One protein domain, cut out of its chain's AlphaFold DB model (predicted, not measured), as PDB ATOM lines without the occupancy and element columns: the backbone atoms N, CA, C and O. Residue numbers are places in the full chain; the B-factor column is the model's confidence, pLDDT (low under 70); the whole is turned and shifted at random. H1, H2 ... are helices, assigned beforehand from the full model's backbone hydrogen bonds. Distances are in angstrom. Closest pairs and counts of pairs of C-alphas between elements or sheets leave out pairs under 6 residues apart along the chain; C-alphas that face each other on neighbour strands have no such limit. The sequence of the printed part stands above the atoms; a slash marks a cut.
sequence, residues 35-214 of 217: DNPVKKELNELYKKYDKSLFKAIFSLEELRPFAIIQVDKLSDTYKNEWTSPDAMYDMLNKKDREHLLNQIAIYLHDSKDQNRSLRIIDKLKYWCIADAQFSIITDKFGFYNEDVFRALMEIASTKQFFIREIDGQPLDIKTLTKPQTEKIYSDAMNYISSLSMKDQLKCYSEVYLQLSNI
ATOM      1  N   ASP A  35     -10.738  41.215 -14.171       65.81
ATOM      2  CA  ASP A  35     -11.074  40.650 -12.860       65.81
ATOM      3  C   ASP A  35     -10.899  39.117 -12.786       65.81
ATOM      4  O   ASP A  35     -11.630  38.427 -12.085       65.81
ATOM      5  N   ASN A  36      -9.921  38.551 -13.507       76.50
ATOM      6  CA  ASN A  36      -9.608  37.118 -13.411       76.50
ATOM      7  C   ASN A  36      -8.833  36.803 -12.100       76.50
ATOM      8  O   ASN A  36      -7.638  37.124 -12.006       76.50
ATOM      9  N   PRO A  37      -9.448  36.131 -11.099       83.56
ATOM     10  CA  PRO A  37      -8.794  35.831  -9.823       83.56
ATOM     11  C   PRO A  37      -7.619  34.854  -9.977       83.56
ATOM     12  O   PRO A  37      -6.598  35.012  -9.310       83.56
ATOM     13  N   VAL A  38      -7.702  33.913 -10.925       88.94
ATOM     14  CA  VAL A  38      -6.623  32.958 -11.220       88.94
ATOM     15  C   VAL A  38      -5.397  33.680 -11.771       88.94
ATOM     16  O   VAL A  38      -4.267  33.400 -11.374       88.94
ATOM     17  N   LYS A  39      -5.605  34.666 -12.651       89.75
ATOM     18  CA  LYS A  39      -4.515  35.494 -13.183       89.75
ATOM     19  C   LYS A  39      -3.791  36.246 -12.069       89.75
ATOM     20  O   LYS A  39      -2.567  36.368 -12.106       89.75
ATOM     21  N   LYS A  40      -4.526  36.745 -11.073       90.56
ATOM     22  CA  LYS A  40      -3.932  37.416  -9.910       90.56
ATOM     23  C   LYS A  40      -3.066  36.452  -9.096       90.56
ATOM     24  O   LYS A  40      -1.908  36.772  -8.845       90.56
ATOM     25  N   GLU A  41      -3.584  35.273  -8.761       91.81
ATOM     26  CA  GLU A  41      -2.843  34.258  -7.998       91.81
ATOM     27  C   GLU A  41      -1.591  33.769  -8.739       91.81
ATOM     28  O   GLU A  41      -0.504  33.722  -8.160       91.81
ATOM     29  N   LEU A  42      -1.692  33.489 -10.041       93.50
ATOM     30  CA  LEU A  42      -0.538  33.101 -10.859       93.50
ATOM     31  C   LEU A  42       0.524  34.204 -10.923       93.50
ATOM     32  O   LEU A  42       1.714  33.909 -10.852       93.50
ATOM     33  N   ASN A  43       0.119  35.474 -11.001       92.69
ATOM     34  CA  ASN A  43       1.056  36.598 -10.966       92.69
ATOM     35  C   ASN A  43       1.748  36.745  -9.603       92.69
ATOM     36  O   ASN A  43       2.918  37.126  -9.547       92.69
ATOM     37  N   GLU A  44       1.055  36.457  -8.502       94.62
ATOM     38  CA  GLU A  44       1.660  36.428  -7.166       94.62
ATOM     39  C   GLU A  44       2.681  35.291  -7.041       94.62
ATOM     40  O   GLU A  44       3.794  35.516  -6.559       94.62
ATOM     41  N   LEU A  45       2.354  34.098  -7.550       95.25
ATOM     42  CA  LEU A  45       3.303  32.986  -7.636       95.25
ATOM     43  C   LEU A  45       4.501  33.340  -8.521       95.25
ATOM     44  O   LEU A  45       5.635  33.070  -8.133       95.25
ATOM     45  N   TYR A  46       4.273  33.992  -9.663       95.25
ATOM     46  CA  TYR A  46       5.335  34.371 -10.594       95.25
ATOM     47  C   TYR A  46       6.323  35.346  -9.955       95.25
ATOM     48  O   TYR A  46       7.530  35.123 -10.003       95.25
ATOM     49  N   LYS A  47       5.820  36.375  -9.262       94.25
ATOM     50  CA  LYS A  47       6.662  37.326  -8.519       94.25
ATOM     51  C   LYS A  47       7.507  36.655  -7.440       94.25
ATOM     52  O   LYS A  47       8.593  37.140  -7.140       94.25
ATOM     53  N   LYS A  48       6.993  35.588  -6.825       94.44
ATOM     54  CA  LYS A  48       7.657  34.911  -5.710       94.44
ATOM     55  C   LYS A  48       8.657  33.844  -6.158       94.44
ATOM     56  O   LYS A  48       9.690  33.699  -5.514       94.44
ATOM     57  N   TYR A  49       8.333  33.089  -7.204       93.62
ATOM     58  CA  TYR A  49       9.052  31.862  -7.561       93.62
ATOM     59  C   TYR A  49       9.685  31.880  -8.961       93.62
ATOM     60  O   TYR A  49      10.500  31.004  -9.231       93.62
ATOM     61  N   ASP A  50       9.340  32.838  -9.834       92.25
ATOM     62  CA  ASP A  50       9.848  32.999 -11.213       92.25
ATOM     63  C   ASP A  50      10.143  31.662 -11.920       92.25
ATOM     64  O   ASP A  50       9.212  30.973 -12.344       92.25
ATOM     65  N   LYS A  51      11.422  31.259 -12.002       93.75
ATOM     66  CA  LYS A  51      11.867  30.041 -12.687       93.75
ATOM     67  C   LYS A  51      11.168  28.786 -12.163       93.75
ATOM     68  O   LYS A  51      10.702  27.988 -12.974       93.75
ATOM     69  N   SER A  52      11.031  28.620 -10.848       93.50
ATOM     70  CA  SER A  52      10.393  27.433 -10.258       93.50
ATOM     71  C   SER A  52       8.916  27.310 -10.639       93.50
ATOM     72  O   SER A  52       8.427  26.194 -10.799       93.50
ATOM     73  N   LEU A  53       8.214  28.427 -10.876       96.75
ATOM     74  CA  LEU A  53       6.830  28.384 -11.362       96.75
ATOM     75  C   LEU A  53       6.752  27.804 -12.775       96.75
ATOM     76  O   LEU A  53       5.902  26.962 -13.049       96.75
ATOM     77  N   PHE A  54       7.643  28.223 -13.671       96.25
ATOM     78  CA  PHE A  54       7.668  27.678 -15.029       96.25
ATOM     79  C   PHE A  54       8.128  26.229 -15.060       96.25
ATOM     80  O   PHE A  54       7.556  25.439 -15.808       96.25
ATOM     81  N   LYS A  55       9.094  25.851 -14.213       94.50
ATOM     82  CA  LYS A  55       9.420  24.437 -14.030       94.50
ATOM     83  C   LYS A  55       8.175  23.656 -13.619       94.50
ATOM     84  O   LYS A  55       7.853  22.682 -14.280       94.50
ATOM     85  N   ALA A  56       7.420  24.125 -12.623       95.38
ATOM     86  CA  ALA A  56       6.172  23.488 -12.209       95.38
ATOM     87  C   ALA A  56       5.169  23.369 -13.371       95.38
ATOM     88  O   ALA A  56       4.657  22.283 -13.622       95.38
ATOM     89  N   ILE A  57       4.935  24.446 -14.128       95.81
ATOM     90  CA  ILE A  57       4.054  24.448 -15.311       95.81
ATOM     91  C   ILE A  57       4.450  23.356 -16.309       95.81
ATOM     92  O   ILE A  57       3.584  22.654 -16.833       95.81
ATOM     93  N   PHE A  58       5.748  23.204 -16.566       93.75
ATOM     94  CA  PHE A  58       6.255  22.178 -17.468       93.75
ATOM     95  C   PHE A  58       6.343  20.799 -16.819       93.75
ATOM     96  O   PHE A  58       6.408  19.821 -17.549       93.75
ATOM     97  N   SER A  59       6.321  20.669 -15.498       91.25
ATOM     98  CA  SER A  59       6.349  19.374 -14.810       91.25
ATOM     99  C   SER A  59       4.958  18.759 -14.670       91.25
ATOM    100  O   SER A  59       4.815  17.551 -14.838       91.25
ATOM    101  N   LEU A  60       3.929  19.562 -14.382       90.06
ATOM    102  CA  LEU A  60       2.578  19.066 -14.111       90.06
ATOM    103  C   LEU A  60       1.921  18.493 -15.372       90.06
ATOM    104  O   LEU A  60       1.718  19.213 -16.348       90.06
ATOM    105  N   GLU A  61       1.508  17.224 -15.335       85.12
ATOM    106  CA  GLU A  61       0.823  16.552 -16.451       85.12
ATOM    107  C   GLU A  61      -0.431  17.303 -16.915       85.12
ATOM    108  O   GLU A  61      -0.736  17.345 -18.107       85.12
ATOM    109  N   GLU A  62      -1.135  17.946 -15.981       87.44
ATOM    110  CA  GLU A  62      -2.363  18.688 -16.261       87.44
ATOM    111  C   GLU A  62      -2.134  19.965 -17.080       87.44
ATOM    112  O   GLU A  62      -3.082  20.468 -17.687       87.44
ATOM    113  N   LEU A  63      -0.908  20.499 -17.086       92.00
ATOM    114  CA  LEU A  63      -0.553  21.754 -17.755       92.00
ATOM    115  C   LEU A  63       0.461  21.567 -18.878       92.00
ATOM    116  O   LEU A  63       0.386  22.283 -19.873       92.00
ATOM    117  N   ARG A  64       1.383  20.609 -18.756       90.50
ATOM    118  CA  ARG A  64       2.540  20.453 -19.644       90.50
ATOM    119  C   ARG A  64       2.161  20.393 -21.130       90.50
ATOM    120  O   ARG A  64       2.726  21.187 -21.882       90.50
ATOM    121  N   PRO A  65       1.205  19.556 -21.592       89.06
ATOM    122  CA  PRO A  65       0.842  19.524 -23.010       89.06
ATOM    123  C   PRO A  65       0.289  20.863 -23.498       89.06
ATOM    124  O   PRO A  65       0.674  21.333 -24.566       89.06
ATOM    125  N   PHE A  66      -0.573  21.495 -22.696       91.06
ATOM    126  CA  PHE A  66      -1.149  22.796 -23.022       91.06
ATOM    127  C   PHE A  66      -0.067  23.876 -23.088       91.06
ATOM    128  O   PHE A  66      -0.043  24.642 -24.043       91.06
ATOM    129  N   ALA A  67       0.852  23.903 -22.122       91.62
ATOM    130  CA  ALA A  67       1.930  24.879 -22.046       91.62
ATOM    131  C   ALA A  67       2.897  24.787 -23.234       91.62
ATOM    132  O   ALA A  67       3.307  25.811 -23.775       91.62
ATOM    133  N   ILE A  68       3.230  23.568 -23.668       90.19
ATOM    134  CA  ILE A  68       4.127  23.329 -24.809       90.19
ATOM    135  C   ILE A  68       3.532  23.880 -26.107       90.19
ATOM    136  O   ILE A  68       4.249  24.510 -26.881       90.19
ATOM    137  N   ILE A  69       2.231  23.680 -26.349       88.56
ATOM    138  CA  ILE A  69       1.597  24.123 -27.602       88.56
ATOM    139  C   ILE A  69       1.368  25.640 -27.672       88.56
ATOM    140  O   ILE A  69       1.083  26.138 -28.753       88.56
ATOM    141  N   GLN A  70       1.502  26.377 -26.560       88.50
ATOM    142  CA  GLN A  70       1.382  27.844 -26.576       88.50
ATOM    143  C   GLN A  70       2.619  28.546 -27.154       88.50
ATOM    144  O   GLN A  70       2.577  29.750 -27.396       88.50
ATOM    145  N   VAL A  71       3.743  27.839 -27.319       84.56
ATOM    146  CA  VAL A  71       5.006  28.428 -27.782       84.56
ATOM    147  C   VAL A  71       5.591  27.570 -28.900       84.56
ATOM    148  O   VAL A  71       6.078  26.467 -28.649       84.56
ATOM    149  N   ASP A  72       5.612  28.099 -30.125       78.19
ATOM    150  CA  ASP A  72       6.050  27.379 -31.336       78.19
ATOM    151  C   ASP A  72       7.411  26.684 -31.164       78.19
ATOM    152  O   ASP A  72       7.572  25.505 -31.482       78.19
ATOM    153  N   LYS A  73       8.377  27.386 -30.555       76.69
ATOM    154  CA  LYS A  73       9.729  26.869 -30.290       76.69
ATOM    155  C   LYS A  73       9.738  25.615 -29.401       76.69
ATOM    156  O   LYS A  73      10.586  24.740 -29.579       76.69
ATOM    157  N   LEU A  74       8.813  25.517 -28.443       81.12
ATOM    158  CA  LEU A  74       8.685  24.341 -27.577       81.12
ATOM    159  C   LEU A  74       7.999  23.184 -28.309       81.12
ATOM    160  O   LEU A  74       8.445  22.041 -28.196       81.12
ATOM    161  N   SER A  75       6.955  23.487 -29.082       75.88
ATOM    162  CA  SER A  75       6.188  22.508 -29.862       75.88
ATOM    163  C   SER A  75       7.066  21.698 -30.820       75.88
ATOM    164  O   SER A  75       6.930  20.476 -30.910       75.88
ATOM    165  N   ASP A  76       8.023  22.343 -31.491       74.75
ATOM    166  CA  ASP A  76       8.934  21.650 -32.408       74.75
ATOM    167  C   ASP A  76       9.954  20.757 -31.695       74.75
ATOM    168  O   ASP A  76      10.308  19.696 -32.212       74.75
ATOM    169  N   THR A  77      10.370  21.135 -30.486       70.50
ATOM    170  CA  THR A  77      11.338  20.364 -29.691       70.50
ATOM    171  C   THR A  77      10.700  19.113 -29.074       70.50
ATOM    172  O   THR A  77      11.338  18.066 -28.979       70.50
ATOM    173  N   TYR A  78       9.417  19.178 -28.707       69.50
ATOM    174  CA  TYR A  78       8.721  18.096 -28.000       69.50
ATOM    175  C   TYR A  78       8.390  16.865 -28.865       69.50
ATOM    176  O   TYR A  78       8.011  15.821 -28.339       69.50
ATOM    177  N   LYS A  79       8.529  16.948 -30.194       64.81
ATOM    178  CA  LYS A  79       8.095  15.888 -31.126       64.81
ATOM    179  C   LYS A  79       8.911  14.590 -31.053       64.81
ATOM    180  O   LYS A  79       8.429  13.582 -31.559       64.81
ATOM    181  N   ASN A  80      10.097  14.598 -30.434       61.06
ATOM    182  CA  ASN A  80      11.045  13.483 -30.544       61.06
ATOM    183  C   ASN A  80      11.505  12.878 -29.205       61.06
ATOM    184  O   ASN A  80      11.719  11.672 -29.163       61.06
ATOM    185  N   GLU A  81      11.630  13.654 -28.121       72.69
ATOM    186  CA  GLU A  81      12.112  13.163 -26.816       72.69
ATOM    187  C   GLU A  81      11.540  13.983 -25.644       72.69
ATOM    188  O   GLU A  81      11.140  15.142 -25.797       72.69
ATOM    189  N   TRP A  82      11.520  13.396 -24.441       81.62
ATOM    190  CA  TRP A  82      11.190  14.145 -23.226       81.62
ATOM    191  C   TRP A  82      12.242  15.238 -22.989       81.62
ATOM    192  O   TRP A  82      13.434  14.961 -22.929       81.62
ATOM    193  N   THR A  83      11.794  16.487 -22.841       86.06
ATOM    194  CA  THR A  83      12.657  17.644 -22.546       86.06
ATOM    195  C   THR A  83      12.450  18.101 -21.105       86.06
ATOM    196  O   THR A  83      11.306  18.188 -20.648       86.06
ATOM    197  N   SER A  84      13.517  18.414 -20.373       87.69
ATOM    198  CA  SER A  84      13.376  18.797 -18.970       87.69
ATOM    199  C   SER A  84      12.701  20.161 -18.779       87.69
ATOM    200  O   SER A  84      12.837  21.045 -19.629       87.69
ATOM    201  N   PRO A  85      11.966  20.359 -17.665       91.69
ATOM    202  CA  PRO A  85      11.354  21.647 -17.331       91.69
ATOM    203  C   PRO A  85      12.351  22.817 -17.319       91.69
ATOM    204  O   PRO A  85      12.009  23.922 -17.738       91.69
ATOM    205  N   ASP A  86      13.594  22.570 -16.890       90.12
ATOM    206  CA  ASP A  86      14.688  23.545 -16.947       90.12
ATOM    207  C   ASP A  86      15.017  23.956 -18.385       90.12
ATOM    208  O   ASP A  86      15.003  25.146 -18.701       90.12
ATOM    209  N   ALA A  87      15.228  22.982 -19.274       89.81
ATOM    210  CA  ALA A  87      15.504  23.251 -20.681       89.81
ATOM    211  C   ALA A  87      14.337  23.984 -21.365       89.81
ATOM    212  O   ALA A  87      14.567  24.900 -22.153       89.81
ATOM    213  N   MET A  88      13.087  23.635 -21.034       91.75
ATOM    214  CA  MET A  88      11.909  24.344 -21.547       91.75
ATOM    215  C   MET A  88      11.876  25.805 -21.089       91.75
ATOM    216  O   MET A  88      11.644  26.690 -21.911       91.75
ATOM    217  N   TYR A  89      12.153  26.087 -19.812       93.31
ATOM    218  CA  TYR A  89      12.222  27.463 -19.308       93.31
ATOM    219  C   TYR A  89      13.317  28.285 -19.996       93.31
ATOM    220  O   TYR A  89      13.081  29.438 -20.370       93.31
ATOM    221  N   ASP A  90      14.498  27.699 -20.193       92.38
ATOM    222  CA  ASP A  90      15.639  28.381 -20.810       92.38
ATOM    223  C   ASP A  90      15.379  28.713 -22.297       92.38
ATOM    224  O   ASP A  90      15.978  29.636 -22.854       92.38
ATOM    225  N   MET A  91      14.435  28.022 -22.947       91.12
ATOM    226  CA  MET A  91      13.997  28.342 -24.310       91.12
ATOM    227  C   MET A  91      13.072  29.561 -24.394       91.12
ATOM    228  O   MET A  91      12.975  30.128 -25.489       91.12
ATOM    229  N   LEU A  92      12.432  29.956 -23.286       92.25
ATOM    230  CA  LEU A  92      11.467  31.052 -23.226       92.25
ATOM    231  C   LEU A  92      12.141  32.403 -22.992       92.25
ATOM    232  O   LEU A  92      12.852  32.600 -21.998       92.25
ATOM    233  N   ASN A  93      11.813  33.384 -23.832       92.44
ATOM    234  CA  ASN A  93      12.112  34.785 -23.537       92.44
ATOM    235  C   ASN A  93      11.055  35.390 -22.579       92.44
ATOM    236  O   ASN A  93      10.047  34.762 -22.255       92.44
ATOM    237  N   LYS A  94      11.261  36.633 -22.122       92.12
ATOM    238  CA  LYS A  94      10.330  37.315 -21.202       92.12
ATOM    239  C   LYS A  94       8.901  37.434 -21.759       92.12
ATOM    240  O   LYS A  94       7.948  37.202 -21.024       92.12
ATOM    241  N   LYS A  95       8.755  37.766 -23.044       92.44
ATOM    242  CA  LYS A  95       7.450  37.894 -23.704       92.44
ATOM    243  C   LYS A  95       6.732  36.545 -23.767       92.44
ATOM    244  O   LYS A  95       5.540  36.489 -23.490       92.44
ATOM    245  N   ASP A  96       7.456  35.466 -24.065       93.12
ATOM    246  CA  ASP A  96       6.888  34.114 -24.108       93.12
ATOM    247  C   ASP A  96       6.412  33.675 -22.718       93.12
ATOM    248  O   ASP A  96       5.348  33.077 -22.586       93.12
ATOM    249  N   ARG A  97       7.164  34.018 -21.664       93.88
ATOM    250  CA  ARG A  97       6.794  33.746 -20.264       93.88
ATOM    251  C   ARG A  97       5.503  34.457 -19.866       93.88
ATOM    252  O   ARG A  97       4.602  33.831 -19.313       93.88
ATOM    253  N   GLU A  98       5.406  35.752 -20.159       92.88
ATOM    254  CA  GLU A  98       4.209  36.555 -19.881       92.88
ATOM    255  C   GLU A  98       2.999  36.054 -20.680       92.88
ATOM    256  O   GLU A  98       1.903  35.919 -20.132       92.88
ATOM    257  N   HIS A  99       3.207  35.716 -21.955       92.25
ATOM    258  CA  HIS A  99       2.178  35.133 -22.808       92.25
ATOM    259  C   HIS A  99       1.681  33.792 -22.257       92.25
ATOM    260  O   HIS A  99       0.477  33.619 -22.069       92.25
ATOM    261  N   LEU A 100       2.592  32.871 -21.936       94.62
ATOM    262  CA  LEU A 100       2.263  31.549 -21.408       94.62
ATOM    263  C   LEU A 100       1.500  31.636 -20.080       94.62
ATOM    264  O   LEU A 100       0.490  30.955 -19.911       94.62
ATOM    265  N   LEU A 101       1.925  32.504 -19.154       94.75
ATOM    266  CA  LEU A 101       1.195  32.733 -17.902       94.75
ATOM    267  C   LEU A 101      -0.230  33.225 -18.155       94.75
ATOM    268  O   LEU A 101      -1.163  32.765 -17.497       94.75
ATOM    269  N   ASN A 102      -0.414  34.127 -19.122       93.00
ATOM    270  CA  ASN A 102      -1.742  34.603 -19.488       93.00
ATOM    271  C   ASN A 102      -2.608  33.482 -20.083       93.00
ATOM    272  O   ASN A 102      -3.767  33.355 -19.699       93.00
ATOM    273  N   GLN A 103      -2.050  32.639 -20.958       93.25
ATOM    274  CA  GLN A 103      -2.775  31.503 -21.536       93.25
ATOM    275  C   GLN A 103      -3.183  30.475 -20.479       93.25
ATOM    276  O   GLN A 103      -4.310  29.986 -20.491       93.25
ATOM    277  N   ILE A 104      -2.308  30.180 -19.514       94.50
ATOM    278  CA  ILE A 104      -2.641  29.285 -18.395       94.50
ATOM    279  C   ILE A 104      -3.729  29.900 -17.515       94.50
ATOM    280  O   ILE A 104      -4.644  29.195 -17.094       94.50
ATOM    281  N   ALA A 105      -3.672  31.210 -17.262       92.62
ATOM    282  CA  ALA A 105      -4.700  31.894 -16.489       92.62
ATOM    283  C   ALA A 105      -6.079  31.818 -17.157       92.62
ATOM    284  O   ALA A 105      -7.070  31.602 -16.464       92.62
ATOM    285  N   ILE A 106      -6.141  31.967 -18.484       90.81
ATOM    286  CA  ILE A 106      -7.373  31.802 -19.268       90.81
ATOM    287  C   ILE A 106      -7.838  30.343 -19.197       90.81
ATOM    288  O   ILE A 106      -8.960  30.080 -18.784       90.81
ATOM    289  N   TYR A 107      -6.950  29.387 -19.486       90.56
ATOM    290  CA  TYR A 107      -7.257  27.953 -19.455       90.56
ATOM    291  C   TYR A 107      -7.863  27.490 -18.123       90.56
ATOM    292  O   TYR A 107      -8.825  26.720 -18.094       90.56
ATOM    293  N   LEU A 108      -7.300  27.955 -17.008       91.00
ATOM    294  CA  LEU A 108      -7.783  27.615 -15.674       91.00
ATOM    295  C   LEU A 108      -9.055  28.384 -15.299       91.00
ATOM    296  O   LEU A 108      -9.885  27.839 -14.574       91.00
ATOM    297  N   HIS A 109      -9.228  29.618 -15.769       87.31
ATOM    298  CA  HIS A 109     -10.437  30.397 -15.508       87.31
ATOM    299  C   HIS A 109     -11.654  29.838 -16.257       87.31
ATOM    300  O   HIS A 109     -12.720  29.682 -15.666       87.31
ATOM    301  N   ASP A 110     -11.464  29.441 -17.514       85.50
ATOM    302  CA  ASP A 110     -12.526  28.932 -18.391       85.50
ATOM    303  C   ASP A 110     -12.903  27.466 -18.085       85.50
ATOM    304  O   ASP A 110     -13.838  26.901 -18.665       85.50
ATOM    305  N   SER A 111     -12.191  26.819 -17.155       80.12
ATOM    306  CA  SER A 111     -12.523  25.480 -16.673       80.12
ATOM    307  C   SER A 111     -13.889  25.481 -15.981       80.12
ATOM    308  O   SER A 111     -14.091  26.121 -14.952       80.12
ATOM    309  N   LYS A 112     -14.819  24.660 -16.488       76.81
ATOM    310  CA  LYS A 112     -16.142  24.445 -15.869       76.81
ATOM    311  C   LYS A 112     -16.071  23.843 -14.457       76.81
ATOM    312  O   LYS A 112     -17.058  23.886 -13.731       76.81
ATOM    313  N   ASP A 113     -14.927  23.268 -14.079       84.31
ATOM    314  CA  ASP A 113     -14.657  22.754 -12.736       84.31
ATOM    315  C   ASP A 113     -13.719  23.721 -11.992       84.31
ATOM    316  O   ASP A 113     -12.498  23.662 -12.154       84.31
ATOM    317  N   GLN A 114     -14.293  24.603 -11.167       80.81
ATOM    318  CA  GLN A 114     -13.527  25.539 -10.333       80.81
ATOM    319  C   GLN A 114     -12.662  24.821  -9.287       80.81
ATOM    320  O   GLN A 114     -11.568  25.287  -8.965       80.81
ATOM    321  N   ASN A 115     -13.097  23.654  -8.795       85.94
ATOM    322  CA  ASN A 115     -12.300  22.871  -7.852       85.94
ATOM    323  C   ASN A 115     -11.040  22.329  -8.529       85.94
ATOM    324  O   ASN A 115      -9.985  22.262  -7.903       85.94
ATOM    325  N   ARG A 116     -11.118  21.959  -9.813       87.69
ATOM    326  CA  ARG A 116      -9.935  21.571 -10.593       87.69
ATOM    327  C   ARG A 116      -8.938  22.716 -10.698       87.69
ATOM    328  O   ARG A 116      -7.754  22.476 -10.485       87.69
ATOM    329  N   SER A 117      -9.398  23.928 -10.992       89.44
ATOM    330  CA  SER A 117      -8.515  25.089 -11.133       89.44
ATOM    331  C   SER A 117      -7.786  25.406  -9.830       89.44
ATOM    332  O   SER A 117      -6.563  25.514  -9.840       89.44
ATOM    333  N   LEU A 118      -8.506  25.430  -8.703       88.81
ATOM    334  CA  LEU A 118      -7.905  25.618  -7.378       88.81
ATOM    335  C   LEU A 118      -6.879  24.526  -7.052       88.81
ATOM    336  O   LEU A 118      -5.761  24.838  -6.655       88.81
ATOM    337  N   ARG A 119      -7.203  23.249  -7.316       89.88
ATOM    338  CA  ARG A 119      -6.255  22.138  -7.119       89.88
ATOM    339  C   ARG A 119      -4.977  22.307  -7.940       89.88
ATOM    340  O   ARG A 119      -3.900  22.020  -7.431       89.88
ATOM    341  N   ILE A 120      -5.077  22.757  -9.192       92.62
ATOM    342  CA  ILE A 120      -3.899  22.976 -10.045       92.62
ATOM    343  C   ILE A 120      -3.051  24.135  -9.509       92.62
ATOM    344  O   ILE A 120      -1.830  24.012  -9.457       92.62
ATOM    345  N   ILE A 121      -3.672  25.234  -9.071       93.12
ATOM    346  CA  ILE A 121      -2.953  26.380  -8.492       93.12
ATOM    347  C   ILE A 121      -2.238  25.981  -7.197       93.12
ATOM    348  O   ILE A 121      -1.058  26.297  -7.022       93.12
ATOM    349  N   ASP A 122      -2.906  25.234  -6.319       91.25
ATOM    350  CA  ASP A 122      -2.290  24.702  -5.102       91.25
ATOM    351  C   ASP A 122      -1.113  23.780  -5.432       91.25
ATOM    352  O   ASP A 122      -0.035  23.918  -4.849       91.25
ATOM    353  N   LYS A 123      -1.271  22.900  -6.425       92.50
ATOM    354  CA  LYS A 123      -0.205  22.007  -6.891       92.50
ATOM    355  C   LYS A 123       0.991  22.793  -7.436       92.50
ATOM    356  O   LYS A 123       2.120  22.502  -7.053       92.50
ATOM    357  N   LEU A 124       0.773  23.842  -8.236       95.38
ATOM    358  CA  LEU A 124       1.836  24.751  -8.699       95.38
ATOM    359  C   LEU A 124       2.581  25.387  -7.521       95.38
ATOM    360  O   LEU A 124       3.813  25.382  -7.478       95.38
ATOM    361  N   LYS A 125       1.841  25.913  -6.540       93.81
ATOM    362  CA  LYS A 125       2.410  26.528  -5.336       93.81
ATOM    363  C   LYS A 125       3.235  25.529  -4.528       93.81
ATOM    364  O   LYS A 125       4.337  25.871  -4.100       93.81
ATOM    365  N   TYR A 126       2.722  24.323  -4.301       91.38
ATOM    366  CA  TYR A 126       3.421  23.288  -3.541       91.38
ATOM    367  C   TYR A 126       4.641  22.752  -4.279       91.38
ATOM    368  O   TYR A 126       5.673  22.548  -3.647       91.38
ATOM    369  N   TRP A 127       4.572  22.623  -5.603       92.94
ATOM    370  CA  TRP A 127       5.727  22.279  -6.428       92.94
ATOM    371  C   TRP A 127       6.841  23.320  -6.270       92.94
ATOM    372  O   TRP A 127       7.979  22.964  -5.985       92.94
ATOM    373  N   CYS A 128       6.507  24.615  -6.345       92.44
ATOM    374  CA  CYS A 128       7.481  25.693  -6.133       92.44
ATOM    375  C   CYS A 128       8.099  25.663  -4.727       92.44
ATOM    376  O   CYS A 128       9.281  25.952  -4.557       92.44
ATOM    377  N   ILE A 129       7.301  25.333  -3.706       88.31
ATOM    378  CA  ILE A 129       7.797  25.186  -2.333       88.31
ATOM    379  C   ILE A 129       8.756  24.000  -2.243       88.31
ATOM    380  O   ILE A 129       9.817  24.153  -1.647       88.31
ATOM    381  N   ALA A 130       8.410  22.854  -2.832       85.81
ATOM    382  CA  ALA A 130       9.263  21.671  -2.844       85.81
ATOM    383  C   ALA A 130      10.608  21.963  -3.529       85.81
ATOM    384  O   ALA A 130      11.655  21.737  -2.930       85.81
ATOM    385  N   ASP A 131      10.581  22.564  -4.720       87.69
ATOM    386  CA  ASP A 131      11.784  22.951  -5.466       87.69
ATOM    387  C   ASP A 131      12.681  23.897  -4.650       87.69
ATOM    388  O   ASP A 131      13.892  23.698  -4.565       87.69
ATOM    389  N   ALA A 132      12.090  24.871  -3.948       85.50
ATOM    390  CA  ALA A 132      12.830  25.758  -3.052       85.50
ATOM    391  C   ALA A 132      13.417  25.026  -1.831       85.50
ATOM    392  O   ALA A 132      14.536  25.328  -1.417       85.50
ATOM    393  N   GLN A 133      12.693  24.067  -1.244       82.19
ATOM    394  CA  GLN A 133      13.195  23.262  -0.122       82.19
ATOM    395  C   GLN A 133      14.393  22.405  -0.537       82.19
ATOM    396  O   GLN A 133      15.383  22.355   0.192       82.19
ATOM    397  N   PHE A 134      14.338  21.774  -1.709       79.88
ATOM    398  CA  PHE A 134      15.453  20.967  -2.206       79.88
ATOM    399  C   PHE A 134      16.625  21.816  -2.693       79.88
ATOM    400  O   PHE A 134      17.767  21.460  -2.422       79.88
ATOM    401  N   SER A 135      16.368  22.989  -3.274       80.12
ATOM    402  CA  SER A 135      17.437  23.942  -3.608       80.12
ATOM    403  C   SER A 135      18.188  24.414  -2.356       80.12
ATOM    404  O   SER A 135      19.402  24.554  -2.370       80.12
ATOM    405  N   ILE A 136      17.505  24.599  -1.217       78.88
ATOM    406  CA  ILE A 136      18.177  24.920   0.056       78.88
ATOM    407  C   ILE A 136      19.134  23.798   0.478       78.88
ATOM    408  O   ILE A 136      20.224  24.083   0.977       78.88
ATOM    409  N   ILE A 137      18.731  22.539   0.290       73.50
ATOM    410  CA  ILE A 137      19.559  21.372   0.601       73.50
ATOM    411  C   ILE A 137      20.846  21.393  -0.225       73.50
ATOM    412  O   ILE A 137      21.931  21.239   0.340       73.50
ATOM    413  N   THR A 138      20.743  21.645  -1.528       72.12
ATOM    414  CA  THR A 138      21.923  21.658  -2.395       72.12
ATOM    415  C   THR A 138      22.802  22.879  -2.164       72.12
ATOM    416  O   THR A 138      24.014  22.759  -1.995       72.12
ATOM    417  N   ASP A 139      22.190  24.055  -2.059       74.88
ATOM    418  CA  ASP A 139      22.914  25.324  -2.066       74.88
ATOM    419  C   ASP A 139      23.535  25.666  -0.708       74.88
ATOM    420  O   ASP A 139      24.563  26.339  -0.649       74.88
ATOM    421  N   LYS A 140      22.911  25.243   0.403       75.00
ATOM    422  CA  LYS A 140      23.367  25.603   1.759       75.00
ATOM    423  C   LYS A 140      24.043  24.474   2.512       75.00
ATOM    424  O   LYS A 140      24.890  24.755   3.355       75.00
ATOM    425  N   PHE A 141      23.648  23.232   2.254       71.06
ATOM    426  CA  PHE A 141      24.158  22.078   2.993       71.06
ATOM    427  C   PHE A 141      25.172  21.255   2.190       71.06
ATOM    428  O   PHE A 141      25.695  20.278   2.713       71.06
ATOM    429  N   GLY A 142      25.498  21.673   0.959       68.38
ATOM    430  CA  GLY A 142      26.582  21.088   0.166       68.38
ATOM    431  C   GLY A 142      26.281  19.694  -0.384       68.38
ATOM    432  O   GLY A 142      27.200  18.995  -0.801       68.38
ATOM    433  N   PHE A 143      25.012  19.284  -0.382       77.06
ATOM    434  CA  PHE A 143      24.580  18.050  -1.029       77.06
ATOM    435  C   PHE A 143      24.428  18.257  -2.535       77.06
ATOM    436  O   PHE A 143      24.077  19.343  -2.996       77.06
ATOM    437  N   TYR A 144      24.644  17.203  -3.315       73.44
ATOM    438  CA  TYR A 144      24.375  17.249  -4.748       73.44
ATOM    439  C   TYR A 144      22.914  16.871  -5.034       73.44
ATOM    440  O   TYR A 144      22.258  16.198  -4.231       73.44
ATOM    441  N   ASN A 145      22.391  17.267  -6.200       68.88
ATOM    442  CA  ASN A 145      21.047  16.869  -6.641       68.88
ATOM    443  C   ASN A 145      20.885  15.339  -6.638       68.88
ATOM    444  O   ASN A 145      19.813  14.820  -6.334       68.88
ATOM    445  N   GLU A 146      21.964  14.612  -6.923       71.19
ATOM    446  CA  GLU A 146      22.051  13.156  -6.898       71.19
ATOM    447  C   GLU A 146      21.842  12.563  -5.496       71.19
ATOM    448  O   GLU A 146      21.292  11.466  -5.375       71.19
ATOM    449  N   ASP A 147      22.251  13.264  -4.434       74.56
ATOM    450  CA  ASP A 147      22.053  12.816  -3.050       74.56
ATOM    451  C   ASP A 147      20.592  12.998  -2.629       74.56
ATOM    452  O   ASP A 147      19.982  12.078  -2.081       74.56
ATOM    453  N   VAL A 148      20.001  14.152  -2.966       73.75
ATOM    454  CA  VAL A 148      18.562  14.412  -2.785       73.75
ATOM    455  C   VAL A 148      17.742  13.376  -3.547       73.75
ATOM    456  O   VAL A 148      16.797  12.797  -3.011       73.75
ATOM    457  N   PHE A 149      18.140  13.093  -4.784       71.19
ATOM    458  CA  PHE A 149      17.531  12.076  -5.623       71.19
ATOM    459  C   PHE A 149      17.615  10.678  -4.999       71.19
ATOM    460  O   PHE A 149      16.603   9.982  -4.931       71.19
ATOM    461  N   ARG A 150      18.785  10.269  -4.490       70.94
ATOM    462  CA  ARG A 150      18.940   8.979  -3.801       70.94
ATOM    463  C   ARG A 150      18.029   8.887  -2.580       70.94
ATOM    464  O   ARG A 150      17.330   7.888  -2.436       70.94
ATOM    465  N   ALA A 151      17.977   9.934  -1.760       75.94
ATOM    466  CA  ALA A 151      17.098   9.981  -0.596       75.94
ATOM    467  C   ALA A 151      15.615   9.858  -0.993       75.94
ATOM    468  O   ALA A 151      14.874   9.073  -0.398       75.94
ATOM    469  N   LEU A 152      15.185  10.572  -2.039       72.00
ATOM    470  CA  LEU A 152      13.825  10.471  -2.580       72.00
ATOM    471  C   LEU A 152      13.519   9.060  -3.100       72.00
ATOM    472  O   LEU A 152      12.450   8.527  -2.807       72.00
ATOM    473  N   MET A 153      14.458   8.427  -3.806       67.75
ATOM    474  CA  MET A 153      14.327   7.051  -4.303       67.75
ATOM    475  C   MET A 153      14.272   6.010  -3.177       67.75
ATOM    476  O   MET A 153      13.519   5.037  -3.255       67.75
ATOM    477  N   GLU A 154      15.018   6.202  -2.096       67.50
ATOM    478  CA  GLU A 154      14.971   5.320  -0.926       67.50
ATOM    479  C   GLU A 154      13.630   5.442  -0.185       67.50
ATOM    480  O   GLU A 154      12.985   4.429   0.112       67.50
ATOM    481  N   ILE A 155      13.133   6.664   0.018       66.19
ATOM    482  CA  ILE A 155      11.795   6.924   0.585       66.19
ATOM    483  C   ILE A 155      10.696   6.331  -0.308       66.19
ATOM    484  O   ILE A 155       9.738   5.718   0.165       66.19
ATOM    485  N   ALA A 156      10.853   6.471  -1.620       60.12
ATOM    486  CA  ALA A 156       9.962   5.914  -2.622       60.12
ATOM    487  C   ALA A 156       9.901   4.382  -2.595       60.12
ATOM    488  O   ALA A 156       8.812   3.805  -2.667       60.12
ATOM    489  N   SER A 157      11.062   3.728  -2.504       54.62
ATOM    490  CA  SER A 157      11.194   2.267  -2.514       54.62
ATOM    491  C   SER A 157      10.626   1.617  -1.250       54.62
ATOM    492  O   SER A 157       9.985   0.571  -1.325       54.62
ATOM    493  N   THR A 158      10.758   2.286  -0.102       57.06
ATOM    494  CA  THR A 158      10.199   1.836   1.181       57.06
ATOM    495  C   THR A 158       8.683   2.036   1.276       57.06
ATOM    496  O   THR A 158       8.033   1.389   2.098       57.06
ATOM    497  N   LYS A 159       8.094   2.871   0.406       51.16
ATOM    498  CA  LYS A 159       6.648   3.161   0.356       51.16
ATOM    499  C   LYS A 159       5.947   2.738  -0.950       51.16
ATOM    500  O   LYS A 159       4.771   3.036  -1.110       51.16
ATOM    501  N   GLN A 160       6.623   2.023  -1.857       48.22
ATOM    502  CA  GLN A 160       6.092   1.496  -3.135       48.22
ATOM    503  C   GLN A 160       5.498   2.528  -4.126       48.22
ATOM    504  O   GLN A 160       4.748   2.146  -5.024       48.22
ATOM    505  N   PHE A 161       5.824   3.823  -4.036       45.97
ATOM    506  CA  PHE A 161       5.136   4.844  -4.853       45.97
ATOM    507  C   PHE A 161       5.746   5.104  -6.240       45.97
ATOM    508  O   PHE A 161       5.012   5.478  -7.148       45.97
ATOM    509  N   PHE A 162       7.045   4.858  -6.445       44.84
ATOM    510  CA  PHE A 162       7.713   5.112  -7.739       44.84
ATOM    511  C   PHE A 162       7.908   3.847  -8.591       44.84
ATOM    512  O   PHE A 162       8.326   3.923  -9.745       44.84
ATOM    513  N   ILE A 163       7.558   2.667  -8.066       42.44
ATOM    514  CA  ILE A 163       7.784   1.361  -8.720       42.44
ATOM    515  C   ILE A 163       6.679   1.045  -9.751       42.44
ATOM    516  O   ILE A 163       6.257  -0.097  -9.909       42.44
ATOM    517  N   ARG A 164       6.158   2.050 -10.465       43.34
ATOM    518  CA  ARG A 164       5.275   1.805 -11.621       43.34
ATOM    519  C   ARG A 164       5.681   2.482 -12.926       43.34
ATOM    520  O   ARG A 164       5.029   2.208 -13.922       43.34
ATOM    521  N   GLU A 165       6.792   3.221 -12.977       44.25
ATOM    522  CA  GLU A 165       7.336   3.716 -14.260       44.25
ATOM    523  C   GLU A 165       8.802   3.356 -14.539       44.25
ATOM    524  O   GLU A 165       9.346   3.764 -15.561       44.25
ATOM    525  N   ILE A 166       9.453   2.548 -13.694       45.62
ATOM    526  CA  ILE A 166      10.816   2.074 -13.970       45.62
ATOM    527  C   ILE A 166      10.918   0.578 -13.679       45.62
ATOM    528  O   ILE A 166      11.354   0.166 -12.614       45.62
ATOM    529  N   ASP A 167      10.384  -0.207 -14.611       39.47
ATOM    530  CA  ASP A 167      10.674  -1.615 -14.940       39.47
ATOM    531  C   ASP A 167      11.021  -2.629 -13.821       39.47
ATOM    532  O   ASP A 167      11.711  -3.618 -14.057       39.47
ATOM    533  N   GLY A 168      10.544  -2.425 -12.589       41.69
ATOM    534  CA  GLY A 168      10.606  -3.395 -11.485       41.69
ATOM    535  C   GLY A 168      12.010  -3.802 -11.007       41.69
ATOM    536  O   GLY A 168      12.122  -4.587 -10.067       41.69
ATOM    537  N   GLN A 169      13.070  -3.280 -11.621       43.88
ATOM    538  CA  GLN A 169      14.464  -3.534 -11.274       43.88
ATOM    539  C   GLN A 169      14.990  -2.382 -10.403       43.88
ATOM    540  O   GLN A 169      14.662  -1.221 -10.660       43.88
ATOM    541  N   PRO A 170      15.809  -2.659  -9.374       52.16
ATOM    542  CA  PRO A 170      16.474  -1.605  -8.620       52.16
ATOM    543  C   PRO A 170      17.321  -0.743  -9.565       52.16
ATOM    544  O   PRO A 170      18.156  -1.246 -10.312       52.16
ATOM    545  N   LEU A 171      17.085   0.568  -9.534       58.72
ATOM    546  CA  LEU A 171      17.822   1.541 -10.331       58.72
ATOM    547  C   LEU A 171      19.259   1.657  -9.835       58.72
ATOM    548  O   LEU A 171      19.495   2.128  -8.720       58.72
ATOM    549  N   ASP A 172      20.230   1.302 -10.676       63.97
ATOM    550  CA  ASP A 172      21.611   1.703 -10.433       63.97
ATOM    551  C   ASP A 172      21.764   3.192 -10.765       63.97
ATOM    552  O   ASP A 172      21.958   3.584 -11.917       63.97
ATOM    553  N   ILE A 173      21.686   4.027  -9.726       62.66
ATOM    554  CA  ILE A 173      21.788   5.491  -9.808       62.66
ATOM    555  C   ILE A 173      23.064   5.934 -10.544       62.66
ATOM    556  O   ILE A 173      23.060   6.982 -11.186       62.66
ATOM    557  N   LYS A 174      24.148   5.141 -10.514       65.94
ATOM    558  CA  LYS A 174      25.405   5.472 -11.211       65.94
ATOM    559  C   LYS A 174      25.315   5.338 -12.732       65.94
ATOM    560  O   LYS A 174      26.199   5.827 -13.428       65.94
ATOM    561  N   THR A 175      24.288   4.659 -13.237       70.31
ATOM    562  CA  THR A 175      24.104   4.369 -14.668       70.31
ATOM    563  C   THR A 175      23.049   5.246 -15.332       70.31
ATOM    564  O   THR A 175      22.892   5.191 -16.552       70.31
ATOM    565  N   LEU A 176      22.337   6.071 -14.556       70.12
ATOM    566  CA  LEU A 176      21.295   6.934 -15.093       70.12
ATOM    567  C   LEU A 176      21.888   8.056 -15.941       70.12
ATOM    568  O   LEU A 176      22.815   8.760 -15.542       70.12
ATOM    569  N   THR A 177      21.306   8.247 -17.118       77.00
ATOM    570  CA  THR A 177      21.590   9.411 -17.955       77.00
ATOM    571  C   THR A 177      20.995  10.671 -17.326       77.00
ATOM    572  O   THR A 177      19.982  10.617 -16.626       77.00
ATOM    573  N   LYS A 178      21.578  11.838 -17.622       78.50
ATOM    574  CA  LYS A 178      21.073  13.132 -17.133       78.50
ATOM    575  C   LYS A 178      19.562  13.337 -17.396       78.50
ATOM    576  O   LYS A 178      18.869  13.691 -16.444       78.50
ATOM    577  N   PRO A 179      19.014  13.058 -18.600       78.56
ATOM    578  CA  PRO A 179      17.572  13.178 -18.841       78.56
ATOM    579  C   PRO A 179      16.717  12.253 -17.965       78.56
ATOM    580  O   PRO A 179      15.638  12.648 -17.534       78.56
ATOM    581  N   GLN A 180      17.192  11.037 -17.666       76.31
ATOM    582  CA  GLN A 180      16.485  10.122 -16.763       76.31
ATOM    583  C   GLN A 180      16.455  10.673 -15.336       76.31
ATOM    584  O   GLN A 180      15.392  10.697 -14.723       76.31
ATOM    585  N   THR A 181      17.581  11.179 -14.828       74.88
ATOM    586  CA  THR A 181      17.648  11.803 -13.498       74.88
ATOM    587  C   THR A 181      16.713  13.011 -13.393       74.88
ATOM    588  O   THR A 181      15.960  13.131 -12.428       74.88
ATOM    589  N   GLU A 182      16.700  13.878 -14.409       78.19
ATOM    590  CA  GLU A 182      15.816  15.050 -14.461       78.19
ATOM    591  C   GLU A 182      14.331  14.660 -14.527       78.19
ATOM    592  O   GLU A 182      13.505  15.296 -13.866       78.19
ATOM    593  N   LYS A 183      13.982  13.607 -15.282       78.69
ATOM    594  CA  LYS A 183      12.603  13.100 -15.341       78.69
ATOM    595  C   LYS A 183      12.149  12.613 -13.969       78.69
ATOM    596  O   LYS A 183      11.107  13.047 -13.492       78.69
ATOM    597  N   ILE A 184      12.950  11.791 -13.294       74.81
ATOM    598  CA  ILE A 184      12.543  11.243 -11.995       74.81
ATOM    599  C   ILE A 184      12.460  12.340 -10.927       74.81
ATOM    600  O   ILE A 184      11.550  12.312 -10.100       74.81
ATOM    601  N   TYR A 185      13.353  13.337 -10.954       77.38
ATOM    602  CA  TYR A 185      13.223  14.511 -10.083       77.38
ATOM    603  C   TYR A 185      11.893  15.241 -10.325       77.38
ATOM    604  O   TYR A 185      11.164  15.525  -9.373       77.38
ATOM    605  N   SER A 186      11.544  15.494 -11.592       80.50
ATOM    606  CA  SER A 186      10.261  16.103 -11.970       80.50
ATOM    607  C   SER A 186       9.072  15.287 -11.451       80.50
ATOM    608  O   SER A 186       8.157  15.849 -10.844       80.50
ATOM    609  N   ASP A 187       9.104  13.967 -11.625       77.56
ATOM    610  CA  ASP A 187       8.052  13.055 -11.166       77.56
ATOM    611  C   ASP A 187       7.943  13.052  -9.634       77.56
ATOM    612  O   ASP A 187       6.841  13.066  -9.076       77.56
ATOM    613  N   ALA A 188       9.075  13.131  -8.931       76.69
ATOM    614  CA  ALA A 188       9.098  13.226  -7.479       76.69
ATOM    615  C   ALA A 188       8.488  14.533  -6.971       76.69
ATOM    616  O   ALA A 188       7.673  14.512  -6.045       76.69
ATOM    617  N   MET A 189       8.815  15.663  -7.598       81.81
ATOM    618  CA  MET A 189       8.209  16.948  -7.245       81.81
ATOM    619  C   MET A 189       6.706  16.954  -7.535       81.81
ATOM    620  O   MET A 189       5.918  17.445  -6.724       81.81
ATOM    621  N   ASN A 190       6.281  16.344  -8.644       81.56
ATOM    622  CA  ASN A 190       4.866  16.182  -8.977       81.56
ATOM    623  C   ASN A 190       4.119  15.367  -7.915       81.56
ATOM    624  O   ASN A 190       3.043  15.778  -7.470       81.56
ATOM    625  N   TYR A 191       4.700  14.258  -7.458       79.06
ATOM    626  CA  TYR A 191       4.145  13.468  -6.361       79.06
ATOM    627  C   TYR A 191       4.032  14.290  -5.073       79.06
ATOM    628  O   TYR A 191       2.934  14.426  -4.535       79.06
ATOM    629  N   ILE A 192       5.132  14.898  -4.613       79.44
ATOM    630  CA  ILE A 192       5.161  15.678  -3.365       79.44
ATOM    631  C   ILE A 192       4.141  16.819  -3.419       79.44
ATOM    632  O   ILE A 192       3.374  16.999  -2.475       79.44
ATOM    633  N   SER A 193       4.062  17.541  -4.538       85.69
ATOM    634  CA  SER A 193       3.110  18.646  -4.717       85.69
ATOM    635  C   SER A 193       1.637  18.222  -4.661       85.69
ATOM    636  O   SER A 193       0.769  19.062  -4.430       85.69
ATOM    637  N   SER A 194       1.351  16.927  -4.833       83.06
ATOM    638  CA  SER A 194       0.004  16.349  -4.750       83.06
ATOM    639  C   SER A 194      -0.378  15.904  -3.332       83.06
ATOM    640  O   SER A 194      -1.531  15.553  -3.085       83.06
ATOM    641  N   LEU A 195       0.578  15.875  -2.399       80.31
ATOM    642  CA  LEU A 195       0.347  15.465  -1.018       80.31
ATOM    643  C   LEU A 195      -0.267  16.595  -0.189       80.31
ATOM    644  O   LEU A 195      -0.099  17.781  -0.479       80.31
ATOM    645  N   SER A 196      -0.910  16.229   0.923       80.25
ATOM    646  CA  SER A 196      -1.301  17.202   1.943       80.25
ATOM    647  C   SER A 196      -0.065  17.915   2.506       80.25
ATOM    648  O   SER A 196       1.008  17.320   2.601       80.25
ATOM    649  N   MET A 197      -0.203  19.161   2.966       79.25
ATOM    650  CA  MET A 197       0.921  19.906   3.552       79.25
ATOM    651  C   MET A 197       1.592  19.152   4.717       79.25
ATOM    652  O   MET A 197       2.812  19.186   4.864       79.25
ATOM    653  N   LYS A 198       0.812  18.415   5.520       81.19
ATOM    654  CA  LYS A 198       1.339  17.565   6.598       81.19
ATOM    655  C   LYS A 198       2.229  16.446   6.052       81.19
ATOM    656  O   LYS A 198       3.265  16.156   6.644       81.19
ATOM    657  N   ASP A 199       1.828  15.809   4.959       77.94
ATOM    658  CA  ASP A 199       2.580  14.698   4.373       77.94
ATOM    659  C   ASP A 199       3.771  15.180   3.538       77.94
ATOM    660  O   ASP A 199       4.814  14.530   3.557       77.94
ATOM    661  N   GLN A 200       3.681  16.363   2.922       80.75
ATOM    662  CA  GLN A 200       4.836  17.053   2.339       80.75
ATOM    663  C   GLN A 200       5.929  17.276   3.391       80.75
ATOM    664  O   GLN A 200       7.078  16.907   3.174       80.75
ATOM    665  N   LEU A 201       5.568  17.799   4.570       81.31
ATOM    666  CA  LEU A 201       6.516  18.020   5.669       81.31
ATOM    667  C   LEU A 201       7.167  16.723   6.159       81.31
ATOM    668  O   LEU A 201       8.364  16.713   6.442       81.31
ATOM    669  N   LYS A 202       6.408  15.620   6.231       80.62
ATOM    670  CA  LYS A 202       6.981  14.301   6.541       80.62
ATOM    671  C   LYS A 202       7.981  13.867   5.475       80.62
ATOM    672  O   LYS A 202       9.051  13.392   5.833       80.62
ATOM    673  N   CYS A 203       7.656  14.054   4.194       79.44
ATOM    674  CA  CYS A 203       8.563  13.721   3.098       79.44
ATOM    675  C   CYS A 203       9.864  14.525   3.198       79.44
ATOM    676  O   CYS A 203      10.938  13.932   3.188       79.44
ATOM    677  N   TYR A 204       9.783  15.842   3.408       81.25
ATOM    678  CA  TYR A 204      10.973  16.670   3.615       81.25
ATOM    679  C   TYR A 204      11.791  16.180   4.814       81.25
ATOM    680  O   TYR A 204      12.994  15.982   4.686       81.25
ATOM    681  N   SER A 205      11.146  15.916   5.956       79.31
ATOM    682  CA  SER A 205      11.823  15.394   7.151       79.31
ATOM    683  C   SER A 205      12.533  14.064   6.896       79.31
ATOM    684  O   SER A 205      13.628  13.860   7.415       79.31
ATOM    685  N   GLU A 206      11.922  13.154   6.139       78.44
ATOM    686  CA  GLU A 206      12.536  11.874   5.784       78.44
ATOM    687  C   GLU A 206      13.739  12.085   4.859       78.44
ATOM    688  O   GLU A 206      14.770  11.454   5.074       78.44
ATOM    689  N   VAL A 207      13.659  13.015   3.899       80.50
ATOM    690  CA  VAL A 207      14.803  13.352   3.038       80.50
ATOM    691  C   VAL A 207      15.955  13.908   3.870       80.50
ATOM    692  O   VAL A 207      17.067  13.404   3.765       80.50
ATOM    693  N   TYR A 208      15.704  14.884   4.747       80.62
ATOM    694  CA  TYR A 208      16.741  15.424   5.635       80.62
ATOM    695  C   TYR A 208      17.369  14.341   6.522       80.62
ATOM    696  O   TYR A 208      18.588  14.330   6.693       80.62
ATOM    697  N   LEU A 209      16.565  13.417   7.060       80.75
ATOM    698  CA  LEU A 209      17.074  12.303   7.859       80.75
ATOM    699  C   LEU A 209      17.993  11.399   7.025       80.75
ATOM    700  O   LEU A 209      19.096  11.090   7.472       80.75
ATOM    701  N   GLN A 210      17.575  11.012   5.818       77.56
ATOM    702  CA  GLN A 210      18.400  10.178   4.939       77.56
ATOM    703  C   GLN A 210      19.708  10.872   4.564       77.56
ATOM    704  O   GLN A 210      20.779  10.282   4.685       77.56
ATOM    705  N   LEU A 211      19.642  12.152   4.199       78.94
ATOM    706  CA  LEU A 211      20.827  12.945   3.877       78.94
ATOM    707  C   LEU A 211      21.771  13.089   5.074       78.94
ATOM    708  O   LEU A 211      22.980  13.026   4.895       78.94
ATOM    709  N   SER A 212      21.250  13.201   6.300       77.25
ATOM    710  CA  SER A 212      22.079  13.263   7.515       77.25
ATOM    711  C   SER A 212      22.872  11.977   7.787       77.25
ATOM    712  O   SER A 212      23.919  12.028   8.432       77.25
ATOM    713  N   ASN A 213      22.402  10.837   7.269       72.75
ATOM    714  CA  ASN A 213      23.093   9.550   7.375       72.75
ATOM    715  C   ASN A 213      24.184   9.386   6.307       72.75
ATOM    716  O   ASN A 213      25.062   8.531   6.448       72.75
ATOM    717  N   ILE A 214      24.156  10.199   5.247       69.31
ATOM    718  CA  ILE A 214      25.253  10.298   4.290       69.31
ATOM    719  C   ILE A 214      26.330  11.142   4.970       69.31
ATOM    720  O   ILE A 214      26.146  12.335   5.193       69.31
TER     721      ILE A 214
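AT A GLANCE: This is residues 35 to 214 of the 217 residues of an uncharacterized protein of Bacteriodetes bacterium (UniProt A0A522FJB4). The long helix H7 is a spine shared by two lobes: H1 to H6 gather toward its first end, with H1 and H2 packed on its middle part, and H8, H9 and H10 form the second lobe by its later part. H9 also packs on the middle of H7, and a long loop, residues 159 to 177, lies at the outside of the second lobe. The printed part has 180 residues with ten named helices, H1 to H10 in chain order, and no named strand; the class is all helix. It is compact, with a radius of gyration of the C-alphas of 16.8 A and spans of 50 by 37 by 31 A.

IN THESE COORDINATES: Find C-alpha 37 at (-8.794, 35.831, -9.823); from there H1, residues 37 to 49, runs 18.4 A. Read on through H2, residues 51 to 59, H3, residues 64 to 69, H4, residues 72 to 77, and H5, residues 85 to 91. H6, residues 94 to 109, runs 22.6 A. H7, residues 114 to 141, runs 40.1 A from C-alpha 114 at (-13.527, 25.539, -10.333). H8 is residues 145 to 158, 20.1 A, and H9 is residues 178 to 193, 22.5 A. H10, residues 197 to 213, runs 24.8 A to C-alpha 213 at (23.093, 9.550, 7.375).

HOW THE PARTS SIT: Begin with H1, H6 and H7, an up and down bundle, each running against the one before. H1 touches H6 with residues 38 to 43 alone, C-alphas 39 and 105 being closest at 4.9 A. H7 touches H1 with residues 121 to 128 alone, C-alphas 49 and 128 closest at 6.5 A. H2 touches H7, C-alphas 52 and 128 closest at 5.3 A, and H5, C-alphas 55 and 85 closest at 4.7 A. H3 touches H2 only at the corner, C-alphas 58 and 64 at 4.6 A. H4 and H5 only just touch, with 3 pairs of C-alphas within 8 A, closest 74 and 88 at 6.8 A. H9 touches H7 at a steep tilt of 57 degrees, opposite ways, C-alphas 127 and 193 closest at 4.8 A. H8 touches H10, C-alphas 151 and 207 closest at 5.5 A. H9 and H10 are a hairpin. Every O i to N i+4 pair is within hydrogen-bond range in H1, H2, H3, H5, H6, H7, H8, H9 and H10, and 1 of 2 in H4.

THE WHOLE: The two farthest C-alphas, of Asp 35 and Gln 169, are 51.1 A apart. The printed part has no cut, and the link from H8 to H9, 19 residues, is long. Residues 110 to 115, of which 114 to 115 belong to H7, stand free. Mean pLDDT of the printed part is 80.3; look for values under 70 at residues 153 to 174, among others.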